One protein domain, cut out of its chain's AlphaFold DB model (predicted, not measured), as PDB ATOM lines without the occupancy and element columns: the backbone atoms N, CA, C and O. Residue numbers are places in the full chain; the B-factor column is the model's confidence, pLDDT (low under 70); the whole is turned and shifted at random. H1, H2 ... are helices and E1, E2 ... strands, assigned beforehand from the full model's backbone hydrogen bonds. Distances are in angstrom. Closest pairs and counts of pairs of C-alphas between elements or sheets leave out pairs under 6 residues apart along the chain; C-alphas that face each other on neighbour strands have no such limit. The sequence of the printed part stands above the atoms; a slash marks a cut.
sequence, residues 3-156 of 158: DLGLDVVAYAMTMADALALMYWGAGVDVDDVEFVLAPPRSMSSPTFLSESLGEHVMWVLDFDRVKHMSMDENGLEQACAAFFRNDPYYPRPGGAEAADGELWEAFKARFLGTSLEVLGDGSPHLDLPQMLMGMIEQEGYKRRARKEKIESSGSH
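Overview. This is residues 3 to 156 of the 158 residues of the protein "DUF3669 domain-containing protein" of Alternaria alternata (UniProt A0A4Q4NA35). H1 forms the core, with a small, strongly twisted three-strand sheet packed on one side and H3 alongside it on another; H2 and the beginning of H4 pack together nearby. Residues 146 to 156, of which 146 to 154 belong to H4, stand free and stick out as an arm. The 154 printed residues hold four named helices and three named strands in the order H1 E1 E2 E3 H2 H3 H4, mostly helix; the antiparallel sheet runs E1, E3, E2. The whole is compact, with a radius of gyration of the C-alphas of 16.7 A and spans of 57 by 43 by 28 A.

Along the chain. H1, residues 8 to 26, begins at C-alpha (-31.739, 11.293, 39.060) and is 25.6 A long. E1 is residues 34 to 38, E2 48 to 50 and E3 54 to 61, 21.1 A. H2 is residues 73 to 85, H3 98 to 119, 31.7 A, and H4 128 to 154, 39.0 A, ending at C-alpha (-38.634, 0.765, 8.333).

Arrangement. H1 is on one face of the sheet, two layers, at a height over the sheet of 9.9 A. N 36 and O 59 of E1 and E3 are 2.9 A apart, within hydrogen-bond range; in the hairpin E2 and E3, N 48 and O 56 are 2.8 A apart. H1 touches H3, closest C-alphas Ala 16 and Phe 111, 4.6 A. H4 touches H2 with its residues 128 to 136 alone, closest C-alphas Cys 80 and Ile 136, 5.6 A, at a steep tilt of 44 degrees. H3 and H4 are a helical hairpin, closest C-alphas Leu 112 and Pro 129, 6.1 A. In H1, H2, H3 and H4 every O i to N i+4 pair is within hydrogen-bond range.

Size, cuts and confidence. The C-alphas farthest apart, Met 43 and His 156, are 57.6 A apart. The printed part has no cut. The links E3 to H2 and H2 to H3 are long. Residues 43 to 45, 88 and 154 to 156 have pLDDT under 70.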
ATOM      1  N   ASP A   3     -36.957   3.867  39.088       86.94
ATOM      2  CA  ASP A   3     -37.514   2.670  39.751       86.94
ATOM      3  C   ASP A   3     -36.706   2.193  40.969       86.94
ATOM      4  O   ASP A   3     -37.213   1.469  41.823       86.94
ATOM      5  N   LEU A   4     -35.430   2.581  41.049       87.00
ATOM      6  CA  LEU A   4     -34.546   2.258  42.168       87.00
ATOM      7  C   LEU A   4     -34.594   3.330  43.273       87.00
ATOM      8  O   LEU A   4     -33.814   3.246  44.223       87.00
ATOM      9  N   GLY A   5     -35.464   4.338  43.152       88.56
ATOM     10  CA  GLY A   5     -35.579   5.445  44.106       88.56
ATOM     11  C   GLY A   5     -34.333   6.331  44.151       88.56
ATOM     12  O   GLY A   5     -33.995   6.871  45.202       88.56
ATOM     13  N   LEU A   6     -33.600   6.419  43.039       91.50
ATOM     14  CA  LEU A   6     -32.388   7.228  42.924       91.50
ATOM     15  C   LEU A   6     -32.747   8.673  42.558       91.50
ATOM     16  O   LEU A   6     -33.588   8.896  41.688       91.50
ATOM     17  N   ASP A   7     -32.078   9.648  43.179       92.69
ATOM     18  CA  ASP A   7     -32.241  11.075  42.872       92.69
ATOM     19  C   ASP A   7     -31.559  11.436  41.541       92.69
ATOM     20  O   ASP A   7     -30.450  11.974  41.494       92.69
ATOM     21  N   VAL A   8     -32.221  11.080  40.436       92.31
ATOM     22  CA  VAL A   8     -31.739  11.293  39.060       92.31
ATOM     23  C   VAL A   8     -31.346  12.743  38.791       92.31
ATOM     24  O   VAL A   8     -30.344  12.978  38.116       92.31
ATOM     25  N   VAL A   9     -32.058  13.707  39.380       93.81
ATOM     26  CA  VAL A   9     -31.765  15.136  39.230       93.81
ATOM     27  C   VAL A   9     -30.438  15.480  39.901       93.81
ATOM     28  O   VAL A   9     -29.587  16.112  39.271       93.81
ATOM     29  N   ALA A  10     -30.208  15.024  41.135       94.38
ATOM     30  CA  ALA A  10     -28.940  15.257  41.819       94.38
ATOM     31  C   ALA A  10     -27.752  14.583  41.108       94.38
ATOM     32  O   ALA A  10     -26.670  15.174  41.032       94.38
ATOM     33  N   TYR A  11     -27.935  13.391  40.522       94.44
ATOM     34  CA  TYR A  11     -26.892  12.774  39.688       94.44
ATOM     35  C   TYR A  11     -26.595  13.593  38.435       94.44
ATOM     36  O   TYR A  11     -25.426  13.834  38.146       94.44
ATOM     37  N   ALA A  12     -27.620  14.059  37.719       94.88
ATOM     38  CA  ALA A  12     -27.434  14.896  36.538       94.88
ATOM     39  C   ALA A  12     -26.692  16.197  36.883       94.88
ATOM     40  O   ALA A  12     -25.741  16.565  36.197       94.88
ATOM     41  N   MET A  13     -27.050  16.851  37.988       96.44
ATOM     42  CA  MET A  13     -26.329  18.029  38.477       96.44
ATOM     43  C   MET A  13     -24.865  17.713  38.833       96.44
ATOM     44  O   MET A  13     -23.969  18.487  38.507       96.44
ATOM     45  N   THR A  14     -24.600  16.552  39.433       95.69
ATOM     46  CA  THR A  14     -23.235  16.123  39.781       95.69
ATOM     47  C   THR A  14     -22.395  15.814  38.538       95.69
ATOM     48  O   THR A  14     -21.218  16.174  38.479       95.69
ATOM     49  N   MET A  15     -22.993  15.206  37.510       96.06
ATOM     50  CA  MET A  15     -22.345  15.033  36.206       96.06
ATOM     51  C   MET A  15     -22.039  16.387  35.558       96.06
ATOM     52  O   MET A  15     -20.950  16.574  35.023       96.06
ATOM     53  N   ALA A  16     -22.970  17.344  35.631       97.12
ATOM     54  CA  ALA A  16     -22.775  18.690  35.100       97.12
ATOM     55  C   ALA A  16     -21.581  19.402  35.756       97.12
ATOM     56  O   ALA A  16     -20.777  20.015  35.052       97.12
ATOM     57  N   ASP A  17     -21.426  19.266  37.075       97.62
ATOM     58  CA  ASP A  17     -20.285  19.820  37.812       97.62
ATOM     59  C   ASP A  17     -18.957  19.221  37.363       97.62
ATOM     60  O   ASP A  17     -18.001  19.946  37.074       97.62
ATOM     61  N   ALA A  18     -18.904  17.891  37.279       96.44
ATOM     62  CA  ALA A  18     -17.710  17.183  36.844       96.44
ATOM     63  C   ALA A  18     -17.318  17.583  35.416       96.44
ATOM     64  O   ALA A  18     -16.160  17.912  35.166       96.44
ATOM     65  N   LEU A  19     -18.283  17.623  34.493       96.81
ATOM     66  CA  LEU A  19     -18.037  18.007  33.106       96.81
ATOM     67  C   LEU A  19     -17.562  19.457  32.988       96.81
ATOM     68  O   LEU A  19     -16.593  19.708  32.277       96.81
ATOM     69  N   ALA A  20     -18.170  20.406  33.707       98.19
ATOM     70  CA  ALA A  20     -17.715  21.798  33.709       98.19
ATOM     71  C   ALA A  20     -16.266  21.921  34.212       98.19
ATOM     72  O   ALA A  20     -15.446  22.612  33.603       98.19
ATOM     73  N   LEU A  21     -15.918  21.204  35.286       98.25
ATOM     74  CA  LEU A  21     -14.552  21.178  35.805       98.25
ATOM     75  C   LEU A  21     -13.565  20.568  34.799       98.25
ATOM     76  O   LEU A  21     -12.456  21.076  34.646       98.25
ATOM     77  N   MET A  22     -13.948  19.499  34.104       98.06
ATOM     78  CA  MET A  22     -13.079  18.854  33.118       98.06
ATOM     79  C   MET A  22     -12.889  19.712  31.862       98.06
ATOM     80  O   MET A  22     -11.752  19.925  31.444       98.06
ATOM     81  N   TYR A  23     -13.967  20.265  31.303       98.25
ATOM     82  CA  TYR A  23     -13.880  21.126  30.124       98.25
ATOM     83  C   TYR A  23     -13.043  22.374  30.396       98.25
ATOM     84  O   TYR A  23     -12.139  22.685  29.624       98.25
ATOM     85  N   TRP A  24     -13.300  23.079  31.499       98.38
ATOM     86  CA  TRP A  24     -12.737  24.420  31.702       98.38
ATOM     87  C   TRP A  24     -11.562  24.451  32.671       98.38
ATOM     88  O   TRP A  24     -10.613  25.200  32.463       98.38
ATOM     89  N   GLY A  25     -11.608  23.635  33.722       97.44
ATOM     90  CA  GLY A  25     -10.536  23.552  34.712       97.44
ATOM     91  C   GLY A  25      -9.370  22.693  34.232       97.44
ATOM     92  O   GLY A  25      -8.214  23.068  34.419       97.44
ATOM     93  N   ALA A  26      -9.664  21.553  33.598       97.88
ATOM     94  CA  ALA A  26      -8.643  20.659  33.051       97.88
ATOM     95  C   ALA A  26      -8.350  20.889  31.558       97.88
ATOM     96  O   ALA A  26      -7.292  20.469  31.091       97.88
ATOM     97  N   GLY A  27      -9.238  21.562  30.815       98.00
ATOM     98  CA  GLY A  27      -9.027  21.850  29.394       98.00
ATOM     99  C   GLY A  27      -9.095  20.598  28.519       98.00
ATOM    100  O   GLY A  27      -8.254  20.424  27.635       98.00
ATOM    101  N   VAL A  28     -10.037  19.690  28.792       98.44
ATOM    102  CA  VAL A  28     -10.155  18.407  28.080       98.44
ATOM    103  C   VAL A  28     -11.547  18.162  27.505       98.44
ATOM    104  O   VAL A  28     -12.526  18.687  28.015       98.44
ATOM    105  N   ASP A  29     -11.638  17.346  26.454       97.50
ATOM    106  CA  ASP A  29     -12.880  17.083  25.704       97.50
ATOM    107  C   ASP A  29     -13.802  16.028  26.320       97.50
ATOM    108  O   ASP A  29     -14.928  15.855  25.860       97.50
ATOM    109  N   VAL A  30     -13.322  15.336  27.353       95.88
ATOM    110  CA  VAL A  30     -14.089  14.339  28.102       95.88
ATOM    111  C   VAL A  30     -14.525  13.141  27.234       95.88
ATOM    112  O   VAL A  30     -15.574  12.540  27.463       95.88
ATOM    113  N   ASP A  31     -13.718  12.786  26.227       95.81
ATOM    114  CA  ASP A  31     -13.934  11.615  25.362       95.81
ATOM    115  C   ASP A  31     -13.834  10.305  26.158       95.81
ATOM    116  O   ASP A  31     -12.788  10.012  26.732       95.81
ATOM    117  N   ASP A  32     -14.918   9.528  26.130       93.50
ATOM    118  CA  ASP A  32     -15.070   8.168  26.673       93.50
ATOM    119  C   ASP A  32     -14.928   8.018  28.192       93.50
ATOM    120  O   ASP A  32     -14.620   6.939  28.683       93.50
ATOM    121  N   VAL A  33     -15.187   9.081  28.960       93.62
ATOM    122  CA  VAL A  33     -15.240   8.938  30.423       93.62
ATOM    123  C   VAL A  33     -16.490   8.196  30.870       93.62
ATOM    124  O   VAL A  33     -17.555   8.299  30.250       93.62
ATOM    125  N   GLU A  34     -16.388   7.526  32.014       93.06
ATOM    126  CA  GLU A  34     -17.485   6.780  32.624       93.06
ATOM    127  C   GLU A  34     -17.841   7.329  34.006       93.06
ATOM    128  O   GLU A  34     -16.971   7.565  34.848       93.06
ATOM    129  N   PHE A  35     -19.141   7.473  34.275       92.81
ATOM    130  CA  PHE A  35     -19.649   7.799  35.606       92.81
ATOM    131  C   PHE A  35     -20.205   6.546  36.263       92.81
ATOM    132  O   PHE A  35     -21.153   5.939  35.765       92.81
ATOM    133  N   VAL A  36     -19.648   6.181  37.416       92.88
ATOM    134  CA  VAL A  36     -20.052   4.977  38.148       92.88
ATOM    135  C   VAL A  36     -20.446   5.302  39.581       92.88
ATOM    136  O   VAL A  36     -19.883   6.192  40.219       92.88
ATOM    137  N   LEU A  37     -21.415   4.558  40.108       93.06
ATOM    138  CA  LEU A  37     -21.817   4.646  41.508       93.06
ATOM    139  C   LEU A  37     -20.987   3.661  42.328       93.06
ATOM    140  O   LEU A  37     -20.919   2.478  41.994       93.06
ATOM    141  N   ALA A  38     -20.356   4.132  43.401       91.75
ATOM    142  CA  ALA A  38     -19.545   3.277  44.262       91.75
ATOM    143  C   ALA A  38     -19.586   3.729  45.731       91.75
ATOM    144  O   ALA A  38     -19.982   4.862  46.017       91.75
ATOM    145  N   PRO A  39     -19.149   2.879  46.676       90.38
ATOM    146  CA  PRO A  39     -19.047   3.264  48.079       90.38
ATOM    147  C   PRO A  39     -18.128   4.484  48.292       90.38
ATOM    148  O   PRO A  39     -17.133   4.647  47.571       90.38
ATOM    149  N   PRO A  40     -18.407   5.334  49.296       88.25
ATOM    150  CA  PRO A  40     -17.519   6.436  49.655       88.25
ATOM    151  C   PRO A  40     -16.173   5.909  50.182       88.25
ATOM    152  O   PRO A  40     -16.122   4.944  50.941       88.25
ATOM    153  N   ARG A  41     -15.055   6.558  49.812       78.88
ATOM    154  CA  ARG A  41     -13.713   6.205  50.332       78.88
ATOM    155  C   ARG A  41     -13.409   6.817  51.711       78.88
ATOM    156  O   ARG A  41     -12.516   6.324  52.395       78.88
ATOM    157  N   SER A  42     -14.093   7.897  52.102       71.25
ATOM    158  CA  SER A  42     -13.962   8.587  53.399       71.25
ATOM    159  C   SER A  42     -15.126   9.573  53.605       71.25
ATOM    160  O   SER A  42     -15.689  10.067  52.632       71.25
ATOM    161  N   MET A  43     -15.446   9.891  54.863       60.25
ATOM    162  CA  MET A  43     -16.644  10.617  55.344       60.25
ATOM    163  C   MET A  43     -16.745  12.112  54.950       60.25
ATOM    164  O   MET A  43     -17.546  12.835  55.537       60.25
ATOM    165  N   SER A  44     -15.910  12.626  54.041       64.94
ATOM    166  CA  SER A  44     -15.817  14.074  53.762       64.94
ATOM    167  C   SER A  44     -16.360  14.514  52.401       64.94
ATOM    168  O   SER A  44     -16.338  15.708  52.111       64.94
ATOM    169  N   SER A  45     -16.806  13.590  51.552       66.62
ATOM    170  CA  SER A  45     -17.433  13.929  50.269       66.62
ATOM    171  C   SER A  45     -18.952  13.996  50.424       66.62
ATOM    172  O   SER A  45     -19.496  13.206  51.193       66.62
ATOM    173  N   PRO A  46     -19.651  14.884  49.694       76.81
ATOM    174  CA  PRO A  46     -21.100  14.797  49.568       76.81
ATOM    175  C   PRO A  46     -21.476  13.393  49.082       76.81
ATOM    176  O   PRO A  46     -20.964  12.939  48.056       76.81
ATOM    177  N   THR A  47     -22.313  12.695  49.845       89.19
ATOM    178  CA  THR A  47     -22.803  11.359  49.506       89.19
ATOM    179  C   THR A  47     -24.266  11.422  49.092       89.19
ATOM    180  O   THR A  47     -25.028  12.289  49.522       89.19
ATOM    181  N   PHE A  48     -24.653  10.490  48.230       93.00
ATOM    182  CA  PHE A  48     -26.044  10.177  47.951       93.00
ATOM    183  C   PHE A  48     -26.506   9.113  48.939       93.00
ATOM    184  O   PHE A  48     -25.738   8.223  49.314       93.00
ATOM    185  N   LEU A  49     -27.781   9.171  49.312       91.88
ATOM    186  CA  LEU A  49     -28.433   8.139  50.103       91.88
ATOM    187  C   LEU A  49     -29.679   7.670  49.360       91.88
ATOM    188  O   LEU A  49     -30.552   8.476  49.050       91.88
ATOM    189  N   SER A  50     -29.770   6.371  49.102       93.31
ATOM    190  CA  SER A  50     -30.983   5.752  48.567       93.31
ATOM    191  C   SER A  50     -31.317   4.469  49.315       93.31
ATOM    192  O   SER A  50     -30.447   3.838  49.917       93.31
ATOM    193  N   GLU A  51     -32.583   4.058  49.268       91.81
ATOM    194  CA  GLU A  51     -33.015   2.797  49.884       91.81
ATOM    195  C   GLU A  51     -32.366   1.578  49.214       91.81
ATOM    196  O   GLU A  51     -32.059   0.589  49.877       91.81
ATOM    197  N   SER A  52     -32.140   1.653  47.900       92.25
ATOM    198  CA  SER A  52     -31.655   0.541  47.082       92.25
ATOM    199  C   SER A  52     -30.141   0.337  47.148       92.25
ATOM    200  O   SER A  52     -29.686  -0.805  47.143       92.25
ATOM    201  N   LEU A  53     -29.359   1.421  47.207       91.62
ATOM    202  CA  LEU A  53     -27.890   1.374  47.164       91.62
ATOM    203  C   LEU A  53     -27.231   1.774  48.490       91.62
ATOM    204  O   LEU A  53     -26.021   1.612  48.639       91.62
ATOM    205  N   GLY A  54     -28.001   2.279  49.457       92.69
ATOM    206  CA  GLY A  54     -27.458   2.854  50.683       92.69
ATOM    207  C   GLY A  54     -26.670   4.135  50.410       92.69
ATOM    208  O   GLY A  54     -26.948   4.872  49.460       92.69
ATOM    209  N   GLU A  55     -25.687   4.416  51.263       92.75
ATOM    210  CA  GLU A  55     -24.776   5.545  51.086       92.75
ATOM    211  C   GLU A  55     -23.748   5.262  49.979       92.75
ATOM    212  O   GLU A  55     -23.045   4.249  50.010       92.75
ATOM    213  N   HIS A  56     -23.631   6.167  49.008       93.88
ATOM    214  CA  HIS A  56     -22.720   6.011  47.874       93.88
ATOM    215  C   HIS A  56     -22.326   7.361  47.256       93.88
ATOM    216  O   HIS A  56     -22.855   8.414  47.606       93.88
ATOM    217  N   VAL A  57     -21.360   7.338  46.339       93.75
ATOM    218  CA  VAL A  57     -20.850   8.510  45.612       93.75
ATOM    219  C   VAL A  57     -20.732   8.209  44.122       93.75
ATOM    220  O   VAL A  57     -20.727   7.047  43.708       93.75
ATOM    221  N   MET A  58     -20.589   9.265  43.327       92.62
ATOM    222  CA  MET A  58     -20.297   9.174  41.904       92.62
ATOM    223  C   MET A  58     -18.790   9.305  41.661       92.62
ATOM    224  O   MET A  58     -18.152  10.246  42.131       92.62
ATOM    225  N   TRP A  59     -18.231   8.351  40.930       92.12
ATOM    226  CA  TRP A  59     -16.850   8.343  40.462       92.12
ATOM    227  C   TRP A  59     -16.814   8.637  38.971       92.12
ATOM    228  O   TRP A  59     -17.674   8.152  38.244       92.12
ATOM    229  N   VAL A  60     -15.786   9.364  38.534       92.50
ATOM    230  CA  VAL A  60     -15.424   9.469  37.119       92.50
ATOM    231  C   VAL A  60     -14.224   8.566  36.881       92.50
ATOM    232  O   VAL A  60     -13.226   8.663  37.604       92.50
ATOM    233  N   LEU A  61     -14.346   7.664  35.919       92.81
ATOM    234  CA  LEU A  61     -13.332   6.697  35.521       92.81
ATOM    235  C   LEU A  61     -13.100   6.774  34.010       92.81
ATOM    236  O   LEU A  61     -13.751   7.544  33.312       92.81
ATOM    237  N   ASP A  62     -12.146   5.961  33.568       92.06
ATOM    238  CA  ASP A  62     -11.740   5.762  32.179       92.06
ATOM    239  C   ASP A  62     -11.369   7.050  31.428       92.06
ATOM    240  O   ASP A  62     -12.159   7.688  30.751       92.06
ATOM    241  N   PHE A  63     -10.124   7.495  31.615       94.94
ATOM    242  CA  PHE A  63      -9.613   8.734  31.014       94.94
ATOM    243  C   PHE A  63      -8.682   8.464  29.825       94.94
ATOM    244  O   PHE A  63      -7.929   9.349  29.417       94.94
ATOM    245  N   ASP A  64      -8.640   7.237  29.310       95.31
ATOM    246  CA  ASP A  64      -7.627   6.795  28.348       95.31
ATOM    247  C   ASP A  64      -7.792   7.425  26.948       95.31
ATOM    248  O   ASP A  64      -6.807   7.566  26.214       95.31
ATOM    249  N   ARG A  65      -9.007   7.868  26.596       96.31
ATOM    250  CA  ARG A  65      -9.317   8.547  25.325       96.31
ATOM    251  C   ARG A  65      -9.404  10.064  25.407       96.31
ATOM    252  O   ARG A  65      -9.440  10.708  24.351       96.31
ATOM    253  N   VAL A  66      -9.397  10.615  26.619       96.81
ATOM    254  CA  VAL A  66      -9.511  12.050  26.884       96.81
ATOM    255  C   VAL A  66      -8.368  12.807  26.214       96.81
ATOM    256  O   VAL A  66      -7.193  12.448  26.326       96.81
ATOM    257  N   LYS A  67      -8.707  13.896  25.522       97.75
ATOM    258  CA  LYS A  67      -7.739  14.747  24.824       97.75
ATOM    259  C   LYS A  67      -7.824  16.171  25.326       97.75
ATOM    260  O   LYS A  67      -8.863  16.633  25.784       97.75
ATOM    261  N   HIS A  68      -6.721  16.890  25.152       98.38
ATOM    262  CA  HIS A  68      -6.720  18.338  25.291       98.38
ATOM    263  C   HIS A  68      -7.759  18.967  24.350       98.38
ATOM    264  O   HIS A  68      -7.902  18.546  23.198       98.38
ATOM    265  N   MET A  69      -8.435  19.998  24.840       97.69
ATOM    266  CA  MET A  69      -9.448  20.777  24.143       97.69
ATOM    267  C   MET A  69      -9.023  22.251  24.117       97.69
ATOM    268  O   MET A  69      -8.621  22.808  25.136       97.69
ATOM    269  N   SER A  70      -9.083  22.896  22.953       98.19
ATOM    270  CA  SER A  70      -8.841  24.339  22.838       98.19
ATOM    271  C   SER A  70     -10.024  25.160  23.369       98.19
ATOM    272  O   SER A  70     -11.170  24.726  23.323       98.19
ATOM    273  N   MET A  71      -9.764  26.376  23.858       97.75
ATOM    274  CA  MET A  71     -10.804  27.303  24.337       97.75
ATOM    275  C   MET A  71     -11.357  28.156  23.184       97.75
ATOM    276  O   MET A  71     -11.329  29.386  23.221       97.75
ATOM    277  N   ASP A  72     -11.791  27.478  22.124       98.12
ATOM    278  CA  ASP A  72     -12.338  28.051  20.897       98.12
ATOM    279  C   ASP A  72     -13.361  27.097  20.255       98.12
ATOM    280  O   ASP A  72     -13.626  26.006  20.762       98.12
ATOM    281  N   GLU A  73     -13.937  27.508  19.126       98.00
ATOM    282  CA  GLU A  73     -14.967  26.746  18.413       98.00
ATOM    283  C   GLU A  73     -14.518  25.322  18.044       98.00
ATOM    284  O   GLU A  73     -15.299  24.386  18.193       98.00
ATOM    285  N   ASN A  74     -13.251  25.118  17.667       98.38
ATOM    286  CA  ASN A  74     -12.730  23.786  17.345       98.38
ATOM    287  C   ASN A  74     -12.725  22.866  18.578       98.38
ATOM    288  O   ASN A  74     -13.067  21.686  18.483       98.38
ATOM    289  N   GLY A  75     -12.374  23.401  19.748       98.44
ATOM    290  CA  GLY A  75     -12.472  22.653  20.997       98.44
ATOM    291  C   GLY A  75     -13.919  22.322  21.363       98.44
ATOM    292  O   GLY A  75     -14.207  21.193  21.759       98.44
ATOM    293  N   LEU A  76     -14.850  23.255  21.144       98.56
ATOM    294  CA  LEU A  76     -16.274  23.002  21.381       98.56
ATOM    295  C   LEU A  76     -16.846  21.935  20.439       98.56
ATOM    296  O   LEU A  76     -17.645  21.102  20.869       98.56
ATOM    297  N   GLU A  77     -16.429  21.916  19.172       98.44
ATOM    298  CA  GLU A  77     -16.799  20.862  18.222       98.44
ATOM    299  C   GLU A  77     -16.283  19.494  18.683       98.44
ATOM    300  O   GLU A  77     -17.029  18.508  18.663       98.44
ATOM    301  N   GLN A  78     -15.033  19.437  19.153       98.31
ATOM    302  CA  GLN A  78     -14.425  18.226  19.702       98.31
ATOM    303  C   GLN A  78     -15.193  17.712  20.930       98.31
ATOM    304  O   GLN A  78     -15.560  16.533  20.959       98.31
ATOM    305  N   ALA A  79     -15.493  18.588  21.894       97.75
ATOM    306  CA  ALA A  79     -16.272  18.270  23.092       97.75
ATOM    307  C   ALA A  79     -17.705  17.835  22.770       97.75
ATOM    308  O   ALA A  79     -18.182  16.826  23.281       97.75
ATOM    309  N   CYS A  80     -18.394  18.540  21.871       97.31
ATOM    310  CA  CYS A  80     -19.733  18.152  21.432       97.31
ATOM    311  C   CYS A  80     -19.716  16.762  20.776       97.31
ATOM    312  O   CYS A  80     -20.581  15.925  21.037       97.31
ATOM    313  N   ALA A  81     -18.707  16.468  19.954       96.19
ATOM    314  CA  ALA A  81     -18.566  15.148  19.356       96.19
ATOM    315  C   ALA A  81     -18.291  14.059  20.410       96.19
ATOM    316  O   ALA A  81     -18.866  12.976  20.298       96.19
ATOM    317  N   ALA A  82     -17.445  14.335  21.408       95.81
ATOM    318  CA  ALA A  82     -17.174  13.443  22.538       95.81
ATOM    319  C   ALA A  82     -18.442  13.165  23.359       95.81
ATOM    320  O   ALA A  82     -18.818  12.011  23.526       95.81
ATOM    321  N   PHE A  83     -19.187  14.209  23.727       94.88
ATOM    322  CA  PHE A  83     -20.428  14.115  24.499       94.88
ATOM    323  C   PHE A  83     -21.418  13.075  23.946       94.88
ATOM    324  O   PHE A  83     -22.052  12.337  24.696       94.88
ATOM    325  N   PHE A  84     -21.546  12.986  22.618       92.12
ATOM    326  CA  PHE A  84     -22.438  12.017  21.979       92.12
ATOM    327  C   PHE A  84     -21.807  10.658  21.667       92.12
ATOM    328  O   PHE A  84     -22.563   9.729  21.363       92.12
ATOM    329  N   ARG A  85     -20.472  10.546  21.695       90.69
ATOM    330  CA  ARG A  85     -19.764   9.259  21.635       90.69
ATOM    331  C   ARG A  85     -19.843   8.523  22.960       90.69
ATOM    332  O   ARG A  85     -19.988   7.307  22.922       90.69
ATOM    333  N   ASN A  86     -19.791   9.252  24.072       87.81
ATOM    334  CA  ASN A  86     -19.919   8.663  25.394       87.81
ATOM    335  C   ASN A  86     -21.291   7.982  25.544       87.81
ATOM    336  O   ASN A  86     -22.227   8.246  24.779       87.81
ATOM    337  N   ASP A  87     -21.417   7.113  26.539       74.12
ATOM    338  CA  ASP A  87     -22.584   6.253  26.726       74.12
ATOM    339  C   ASP A  87     -23.937   6.990  26.859       74.12
ATOM    340  O   ASP A  87     -24.016   8.179  27.168       74.12
ATOM    341  N   PRO A  88     -25.077   6.329  26.602       68.44
ATOM    342  CA  PRO A  88     -26.390   6.981  26.607       68.44
ATOM    343  C   PRO A  88     -26.895   7.398  27.996       68.44
ATOM    344  O   PRO A  88     -27.938   8.036  28.070       68.44
ATOM    345  N   TYR A  89     -26.182   7.061  29.073       73.81
ATOM    346  CA  TYR A  89     -26.607   7.334  30.449       73.81
ATOM    347  C   TYR A  89     -26.348   8.777  30.917       73.81
ATOM    348  O   TYR A  89     -26.777   9.145  32.009       73.81
ATOM    349  N   TYR A  90     -25.696   9.607  30.093       76.12
ATOM    350  CA  TYR A  90     -25.662  11.059  30.283       76.12
ATOM    351  C   TYR A  90     -27.032  11.685  30.011       76.12
ATOM    352  O   TYR A  90     -27.705  11.252  29.072       76.12
ATOM    353  N   PRO A  91     -27.434  12.746  30.738       84.50
ATOM    354  CA  PRO A  91     -28.580  13.556  30.345       84.50
ATOM    355  C   PRO A  91     -28.394  14.042  28.907       84.50
ATOM    356  O   PRO A  91     -27.374  14.650  28.588       84.50
ATOM    357  N   ARG A  92     -29.355  13.764  28.023       87.06
ATOM    358  CA  ARG A  92     -29.292  14.182  26.616       87.06
ATOM    359  C   ARG A  92     -30.449  15.114  26.281       87.06
ATOM    360  O   ARG A  92     -31.575  14.858  26.706       87.06
ATOM    361  N   PRO A  93     -30.210  16.144  25.455       86.81
ATOM    362  CA  PRO A  93     -31.297  16.956  24.940       86.81
ATOM    363  C   PRO A  93     -32.190  16.134  24.014       86.81
ATOM    364  O   PRO A  93     -31.734  15.245  23.287       86.81
ATOM    365  N   GLY A  94     -33.472  16.497  23.984       78.31
ATOM    366  CA  GLY A  94     -34.427  15.922  23.044       78.31
ATOM    367  C   GLY A  94     -34.845  14.489  23.371       78.31
ATOM    368  O   GLY A  94     -35.182  13.754  22.440       78.31
ATOM    369  N   GLY A  95     -34.853  14.102  24.648       78.31
ATOM    370  CA  GLY A  95     -35.466  12.848  25.090       78.31
ATOM    371  C   GLY A  95     -36.935  12.716  24.674       78.31
ATOM    372  O   GLY A  95     -37.591  13.688  24.273       78.31
ATOM    373  N   ALA A  96     -37.422  11.477  24.648       76.00
ATOM    374  CA  ALA A  96     -38.772  11.178  24.169       76.00
ATOM    375  C   ALA A  96     -39.826  11.536  25.221       76.00
ATOM    376  O   ALA A  96     -40.922  11.968  24.860       76.00
ATOM    377  N   GLU A  97     -39.457  11.409  26.495       82.69
ATOM    378  CA  GLU A  97     -40.337  11.617  27.634       82.69
ATOM    379  C   GLU A  97     -40.146  13.013  28.239       82.69
ATOM    380  O   GLU A  97     -39.075  13.616  28.160       82.69
ATOM    381  N   ALA A  98     -41.190  13.536  28.889       81.06
ATOM    382  CA  ALA A  98     -41.120  14.838  29.558       81.06
ATOM    383  C   ALA A  98     -40.046  14.869  30.663       81.06
ATOM    384  O   ALA A  98     -39.340  15.868  30.798       81.06
ATOM    385  N   ALA A  99     -39.878  13.756  31.386       84.38
ATOM    386  CA  ALA A  99     -38.867  13.597  32.431       84.38
ATOM    387  C   ALA A  99     -37.434  13.771  31.896       84.38
ATOM    388  O   ALA A  99     -36.607  14.406  32.548       84.38
ATOM    389  N   ASP A 100     -37.153  13.301  30.674       86.62
ATOM    390  CA  ASP A 100     -35.847  13.498  30.035       86.62
ATOM    391  C   ASP A 100     -35.566  14.988  29.787       86.62
ATOM    392  O   ASP A 100     -34.435  15.456  29.929       86.62
ATOM    393  N   GLY A 101     -36.606  15.741  29.408       89.38
ATOM    394  CA  GLY A 101     -36.523  17.184  29.199       89.38
ATOM    395  C   GLY A 101     -36.230  17.935  30.495       89.38
ATOM    396  O   GLY A 101     -35.334  18.775  30.529       89.38
ATOM    397  N   GLU A 102     -36.933  17.600  31.577       90.88
ATOM    398  CA  GLU A 102     -36.686  18.188  32.900       90.88
ATOM    399  C   GLU A 102     -35.267  17.883  33.400       90.88
ATOM    400  O   GLU A 102     -34.579  18.772  33.910       90.88
ATOM    401  N   LEU A 103     -34.798  16.650  33.192       92.56
ATOM    402  CA  LEU A 103     -33.450  16.237  33.565       92.56
ATOM    403  C   LEU A 103     -32.376  16.988  32.768       92.56
ATOM    404  O   LEU A 103     -31.367  17.412  33.336       92.56
ATOM    405  N   TRP A 104     -32.599  17.184  31.465       94.94
ATOM    406  CA  TRP A 104     -31.713  17.979  30.618       94.94
ATOM    407  C   TRP A 104     -31.636  19.437  31.074       94.94
ATOM    408  O   TRP A 104     -30.538  19.977  31.196       94.94
ATOM    409  N   GLU A 105     -32.769  20.072  31.381       95.44
ATOM    410  CA  GLU A 105     -32.773  21.463  31.848       95.44
ATOM    411  C   GLU A 105     -32.068  21.613  33.203       95.44
ATOM    412  O   GLU A 105     -31.299  22.559  33.395       95.44
ATOM    413  N   ALA A 106     -32.245  20.655  34.119       96.50
ATOM    414  CA  ALA A 106     -31.518  20.631  35.388       96.50
ATOM    415  C   ALA A 106     -29.999  20.491  35.181       96.50
ATOM    416  O   ALA A 106     -29.220  21.251  35.766       96.50
ATOM    417  N   PHE A 107     -29.581  19.560  34.316       97.12
ATOM    418  CA  PHE A 107     -28.183  19.379  33.927       97.12
ATOM    419  C   PHE A 107     -27.604  20.664  33.324       97.12
ATOM    420  O   PHE A 107     -26.572  21.153  33.779       97.12
ATOM    421  N   LYS A 108     -28.286  21.244  32.334       97.88
ATOM    422  CA  LYS A 108     -27.846  22.440  31.608       97.88
ATOM    423  C   LYS A 108     -27.726  23.646  32.531       97.88
ATOM    424  O   LYS A 108     -26.707  24.335  32.503       97.88
ATOM    425  N   ALA A 109     -28.735  23.896  33.366       98.38
ATOM    426  CA  ALA A 109     -28.711  25.003  34.316       98.38
ATOM    427  C   ALA A 109     -27.529  24.878  35.289       98.38
ATOM    428  O   ALA A 109     -26.805  25.855  35.505       98.38
ATOM    429  N   ARG A 110     -27.287  23.671  35.823       98.31
ATOM    430  CA  ARG A 110     -26.144  23.409  36.705       98.31
ATOM    431  C   ARG A 110     -24.815  23.567  35.973       98.31
ATOM    432  O   ARG A 110     -23.941  24.264  36.473       98.31
ATOM    433  N   PHE A 111     -24.693  22.994  34.777       98.62
ATOM    434  CA  PHE A 111     -23.486  23.070  33.957       98.62
ATOM    435  C   PHE A 111     -23.079  24.519  33.698       98.62
ATOM    436  O   PHE A 111     -21.920  24.871  33.886       98.62
ATOM    437  N   LEU A 112     -24.027  25.367  33.287       98.62
ATOM    438  CA  LEU A 112     -23.759  26.774  32.997       98.62
ATOM    439  C   LEU A 112     -23.310  27.529  34.251       98.62
ATOM    440  O   LEU A 112     -22.309  28.239  34.193       98.62
ATOM    441  N   GLY A 113     -23.995  27.336  35.384       98.50
ATOM    442  CA  GLY A 113     -23.608  27.950  36.656       98.50
ATOM    443  C   GLY A 113     -22.188  27.565  37.074       98.50
ATOM    444  O   GLY A 113     -21.336  28.435  37.250       98.50
ATOM    445  N   THR A 114     -21.903  26.264  37.129       98.69
ATOM    446  CA  THR A 114     -20.584  25.750  37.525       98.69
ATOM    447  C   THR A 114     -19.493  26.138  36.527       98.69
ATOM    448  O   THR A 114     -18.364  26.420  36.916       98.69
ATOM    449  N   SER A 115     -19.814  26.231  35.235       98.69
ATOM    450  CA  SER A 115     -18.857  26.685  34.222       98.69
ATOM    451  C   SER A 115     -18.390  28.117  34.463       98.69
ATOM    452  O   SER A 115     -17.199  28.397  34.347       98.69
ATOM    453  N   LEU A 116     -19.310  29.018  34.820       98.25
ATOM    454  CA  LEU A 116     -18.967  30.402  35.146       98.25
ATOM    455  C   LEU A 116     -18.101  30.477  36.408       98.25
ATOM    456  O   LEU A 116     -17.133  31.233  36.430       98.25
ATOM    457  N   GLU A 117     -18.393  29.655  37.421       98.31
ATOM    458  CA  GLU A 117     -17.573  29.561  38.635       98.31
ATOM    459  C   GLU A 117     -16.145  29.076  38.334       98.31
ATOM    460  O   GLU A 117     -15.182  29.659  38.833       98.31
ATOM    461  N   VAL A 118     -15.994  28.041  37.499       98.44
ATOM    462  CA  VAL A 118     -14.681  27.478  37.131       98.44
ATOM    463  C   VAL A 118     -13.867  28.452  36.276       98.44
ATOM    464  O   VAL A 118     -12.660  28.579  36.477       98.44
ATOM    465  N   LEU A 119     -14.505  29.145  35.329       98.06
ATOM    466  CA  LEU A 119     -13.840  30.123  34.462       98.06
ATOM    467  C   LEU A 119     -13.473  31.413  35.216       98.06
ATOM    468  O   LEU A 119     -12.425  32.001  34.946       98.06
ATOM    469  N   GLY A 120     -14.320  31.839  36.155       97.12
ATOM    470  CA  GLY A 120     -14.183  33.081  36.910       97.12
ATOM    471  C   GLY A 120     -14.526  34.340  36.102       97.12
ATOM    472  O   GLY A 120     -14.325  34.411  34.890       97.12
ATOM    473  N   ASP A 121     -14.991  35.383  36.799       91.81
ATOM    474  CA  ASP A 121     -15.562  36.616  36.220       91.81
ATOM    475  C   ASP A 121     -14.661  37.362  35.214       91.81
ATOM    476  O   ASP A 121     -15.146  38.152  34.406       91.81
ATOM    477  N   GLY A 122     -13.342  37.156  35.268       93.44
ATOM    478  CA  GLY A 122     -12.367  37.808  34.386       93.44
ATOM    479  C   GLY A 122     -12.017  37.026  33.118       93.44
ATOM    480  O   GLY A 122     -11.166  37.476  32.349       93.44
ATOM    481  N   SER A 123     -12.604  35.847  32.916       96.62
ATOM    482  CA  SER A 123     -12.271  34.988  31.782       96.62
ATOM    483  C   SER A 123     -12.725  35.598  30.450       96.62
ATOM    484  O   SER A 123     -13.849  36.090  30.349       96.62
ATOM    485  N   PRO A 124     -11.910  35.529  29.382       97.00
ATOM    486  CA  PRO A 124     -12.355  35.894  28.039       97.00
ATOM    487  C   PRO A 124     -13.270  34.833  27.400       97.00
ATOM    488  O   PRO A 124     -13.696  35.024  26.268       97.00
ATOM    489  N   HIS A 125     -13.550  33.724  28.095       97.75
ATOM    490  CA  HIS A 125     -14.240  32.542  27.568       97.75
ATOM    491  C   HIS A 125     -15.634  32.314  28.180       97.75
ATOM    492  O   HIS A 125     -16.140  31.193  28.172       97.75
ATOM    493  N   LEU A 126     -16.249  33.347  28.766       97.25
ATOM    494  CA  LEU A 126     -17.538  33.235  29.472       97.25
ATOM    495  C   LEU A 126     -18.725  32.889  28.554       97.25
ATOM    496  O   LEU A 126     -19.781  32.484  29.036       97.25
ATOM    497  N   ASP A 127     -18.565  33.040  27.244       98.06
ATOM    498  CA  ASP A 127     -19.540  32.675  26.217       98.06
ATOM    499  C   ASP A 127     -19.481  31.187  25.825       98.06
ATOM    500  O   ASP A 127     -20.515  30.602  25.479       98.06
ATOM    501  N   LEU A 128     -18.310  30.548  25.937       98.62
ATOM    502  CA  LEU A 128     -18.091  29.163  25.506       98.62
ATOM    503  C   LEU A 128     -19.053  28.137  26.137       98.62
ATOM    504  O   LEU A 128     -19.541  27.282  25.394       98.62
ATOM    505  N   PRO A 129     -19.405  28.192  27.441       98.56
ATOM    506  CA  PRO A 129     -20.342  27.228  28.023       98.56
ATOM    507  C   PRO A 129     -21.724  27.267  27.364       98.56
ATOM    508  O   PRO A 129     -22.319  26.225  27.079       98.56
ATOM    509  N   GLN A 130     -22.224  28.473  27.074       98.56
ATOM    510  CA  GLN A 130     -23.514  28.655  26.416       98.56
ATOM    511  C   GLN A 130     -23.466  28.186  24.959       98.56
ATOM    512  O   GLN A 130     -24.429  27.575  24.482       98.56
ATOM    513  N   MET A 131     -22.351  28.444  24.268       98.62
ATOM    514  CA  MET A 131     -22.118  27.958  22.909       98.62
ATOM    515  C   MET A 131     -22.086  26.428  22.862       98.62
ATOM    516  O   MET A 131     -22.808  25.839  22.059       98.62
ATOM    517  N   LEU A 132     -21.340  25.781  23.765       98.50
ATOM    518  CA  LEU A 132     -21.248  24.321  23.841       98.50
ATOM    519  C   LEU A 132     -22.620  23.678  24.071       98.50
ATOM    520  O   LEU A 132     -22.993  22.755  23.349       98.50
ATOM    521  N   MET A 133     -23.403  24.192  25.026       97.88
ATOM    522  CA  MET A 133     -24.760  23.690  25.272       97.88
ATOM    523  C   MET A 133     -25.654  23.843  24.037       97.88
ATOM    524  O   MET A 133     -26.365  22.909  23.673       97.88
ATOM    525  N   GLY A 134     -25.569  24.979  23.336       98.06
ATOM    526  CA  GLY A 134     -26.302  25.187  22.087       98.06
ATOM    527  C   GLY A 134     -25.893  24.208  20.980       98.06
ATOM    528  O   GLY A 134     -26.752  23.699  20.258       98.06
ATOM    529  N   MET A 135     -24.599  23.898  20.863       97.81
ATOM    530  CA  MET A 135     -24.098  22.894  19.920       97.81
ATOM    531  C   MET A 135     -24.620  21.498  20.265       97.81
ATOM    532  O   MET A 135     -25.096  20.793  19.374       97.81
ATOM    533  N   ILE A 136     -24.583  21.117  21.545       96.56
ATOM    534  CA  ILE A 136     -25.068  19.817  22.017       96.56
ATOM    535  C   ILE A 136     -26.569  19.660  21.741       96.56
ATOM    536  O   ILE A 136     -26.988  18.640  21.195       96.56
ATOM    537  N   GLU A 137     -27.377  20.681  22.025       96.19
ATOM    538  CA  GLU A 137     -28.818  20.675  21.743       96.19
ATOM    539  C   GLU A 137     -29.115  20.505  20.255       96.19
ATOM    540  O   GLU A 137     -29.875  19.615  19.866       96.19
ATOM    541  N   GLN A 138     -28.469  21.303  19.401       95.81
ATOM    542  CA  GLN A 138     -28.642  21.206  17.953       95.81
ATOM    543  C   GLN A 138     -28.282  19.813  17.425       95.81
ATOM    544  O   GLN A 138     -29.013  19.255  16.601       95.81
ATOM    545  N   GLU A 139     -27.170  19.242  17.886       94.88
ATOM    546  CA  GLU A 139     -26.728  17.912  17.463       94.88
ATOM    547  C   GLU A 139     -27.662  16.815  18.003       94.88
ATOM    548  O   GLU A 139     -27.950  15.838  17.309       94.88
ATOM    549  N   GLY A 140     -28.203  16.982  19.213       92.12
ATOM    550  CA  GLY A 140     -29.208  16.086  19.786       92.12
ATOM    551  C   GLY A 140     -30.494  16.048  18.962       92.12
ATOM    552  O   GLY A 140     -30.939  14.972  18.551       92.12
ATOM    553  N   TYR A 141     -31.039  17.216  18.614       91.31
ATOM    554  CA  TYR A 141     -32.240  17.313  17.779       91.31
ATOM    555  C   TYR A 141     -32.031  16.724  16.378       91.31
ATOM    556  O   TYR A 141     -32.900  16.010  15.871       91.31
ATOM    557  N   LYS A 142     -30.862  16.948  15.760       92.25
ATOM    558  CA  LYS A 142     -30.511  16.332  14.466       92.25
ATOM    559  C   LYS A 142     -30.481  14.805  14.552       92.25
ATOM    560  O   LYS A 142     -31.031  14.134  13.674       92.25
ATOM    561  N   ARG A 143     -29.866  14.243  15.601       89.56
ATOM    562  CA  ARG A 143     -29.811  12.786  15.814       89.56
ATOM    563  C   ARG A 143     -31.195  12.186  16.021       89.56
ATOM    564  O   ARG A 143     -31.495  11.165  15.400       89.56
ATOM    565  N   ARG A 144     -32.054  12.839  16.808       86.69
ATOM    566  CA  ARG A 144     -33.450  12.423  16.992       86.69
ATOM    567  C   ARG A 144     -34.213  12.398  15.671       86.69
ATOM    568  O   ARG A 144     -34.741  11.355  15.297       86.69
ATOM    569  N   ALA A 145     -34.183  13.495  14.916       89.44
ATOM    570  CA  ALA A 145     -34.872  13.578  13.629       89.44
ATOM    571  C   ALA A 145     -34.380  12.512  12.630       89.44
ATOM    572  O   ALA A 145     -35.151  12.006  11.813       89.44
ATOM    573  N   ARG A 146     -33.091  12.145  12.675       89.38
ATOM    574  CA  ARG A 146     -32.546  11.042  11.868       89.38
ATOM    575  C   ARG A 146     -33.090   9.683  12.316       89.38
ATOM    576  O   ARG A 146     -33.409   8.871  11.450       89.38
ATOM    577  N   LYS A 147     -33.203   9.441  13.624       86.62
ATOM    578  CA  LYS A 147     -33.755   8.202  14.191       86.62
ATOM    579  C   LYS A 147     -35.225   8.016  13.799       86.62
ATOM    580  O   LYS A 147     -35.563   6.988  13.224       86.62
ATOM    581  N   GLU A 148     -36.047   9.050  13.963       87.94
ATOM    582  CA  GLU A 148     -37.475   9.033  13.599       87.94
ATOM    583  C   GLU A 148     -37.688   8.761  12.094       87.94
ATOM    584  O   GLU A 148     -38.585   8.014  11.698       87.94
ATOM    585  N   LYS A 149     -36.827   9.313  11.225       89.81
ATOM    586  CA  LYS A 149     -36.849   9.024   9.777       89.81
ATOM    587  C   LYS A 149     -36.527   7.567   9.452       89.81
ATOM    588  O   LYS A 149     -37.123   7.003   8.539       89.81
ATOM    589  N   ILE A 150     -35.574   6.966  10.162       88.56
ATOM    590  CA  ILE A 150     -35.208   5.558   9.970       88.56
ATOM    591  C   ILE A 150     -36.361   4.654  10.424       88.56
ATOM    592  O   ILE A 150     -36.753   3.762   9.676       88.56
ATOM    593  N   GLU A 151     -36.948   4.922  11.591       86.81
ATOM    594  CA  GLU A 151     -38.065   4.142  12.145       86.81
ATOM    595  C   GLU A 151     -39.320   4.219  11.261       86.81
ATOM    596  O   GLU A 151     -39.929   3.197  10.950       86.81
ATOM    597  N   SER A 152     -39.658   5.414  10.769       80.81
ATOM    598  CA  SER A 152     -40.781   5.616   9.838       80.81
ATOM    599  C   SER A 152     -40.561   5.011   8.447       80.81
ATOM    600  O   SER A 152     -41.525   4.611   7.797       80.81
ATOM    601  N   SER A 153     -39.310   4.907   7.985       77.38
ATOM    602  CA  SER A 153     -38.980   4.245   6.712       77.38
ATOM    603  C   SER A 153     -38.951   2.718   6.843       77.38
ATOM    604  O   SER A 153     -39.235   2.015   5.876       77.38
ATOM    605  N   GLY A 154     -38.625   2.199   8.032       66.75
ATOM    606  CA  GLY A 154     -38.634   0.765   8.333       66.75
ATOM    607  C   GLY A 154     -40.038   0.176   8.494       66.75
ATOM    608  O   GLY A 154     -40.234  -0.996   8.194       66.75
ATOM    609  N   SER A 155     -41.027   0.983   8.893       59.12
ATOM    610  CA  SER A 155     -42.420   0.547   9.086       59.12
ATOM    611  C   SER A 155     -43.252   0.431   7.800       59.12
ATOM    612  O   SER A 155     -44.399   0.008   7.863       59.12
ATOM    613  N   HIS A 156     -42.704   0.800   6.636       55.50
ATOM    614  CA  HIS A 156     -43.385   0.713   5.332       55.50
ATOM    615  C   HIS A 156     -43.034  -0.564   4.536       55.50
ATOM    616  O   HIS A 156     -43.384  -0.665   3.359       55.50
TER     617      HIS A 156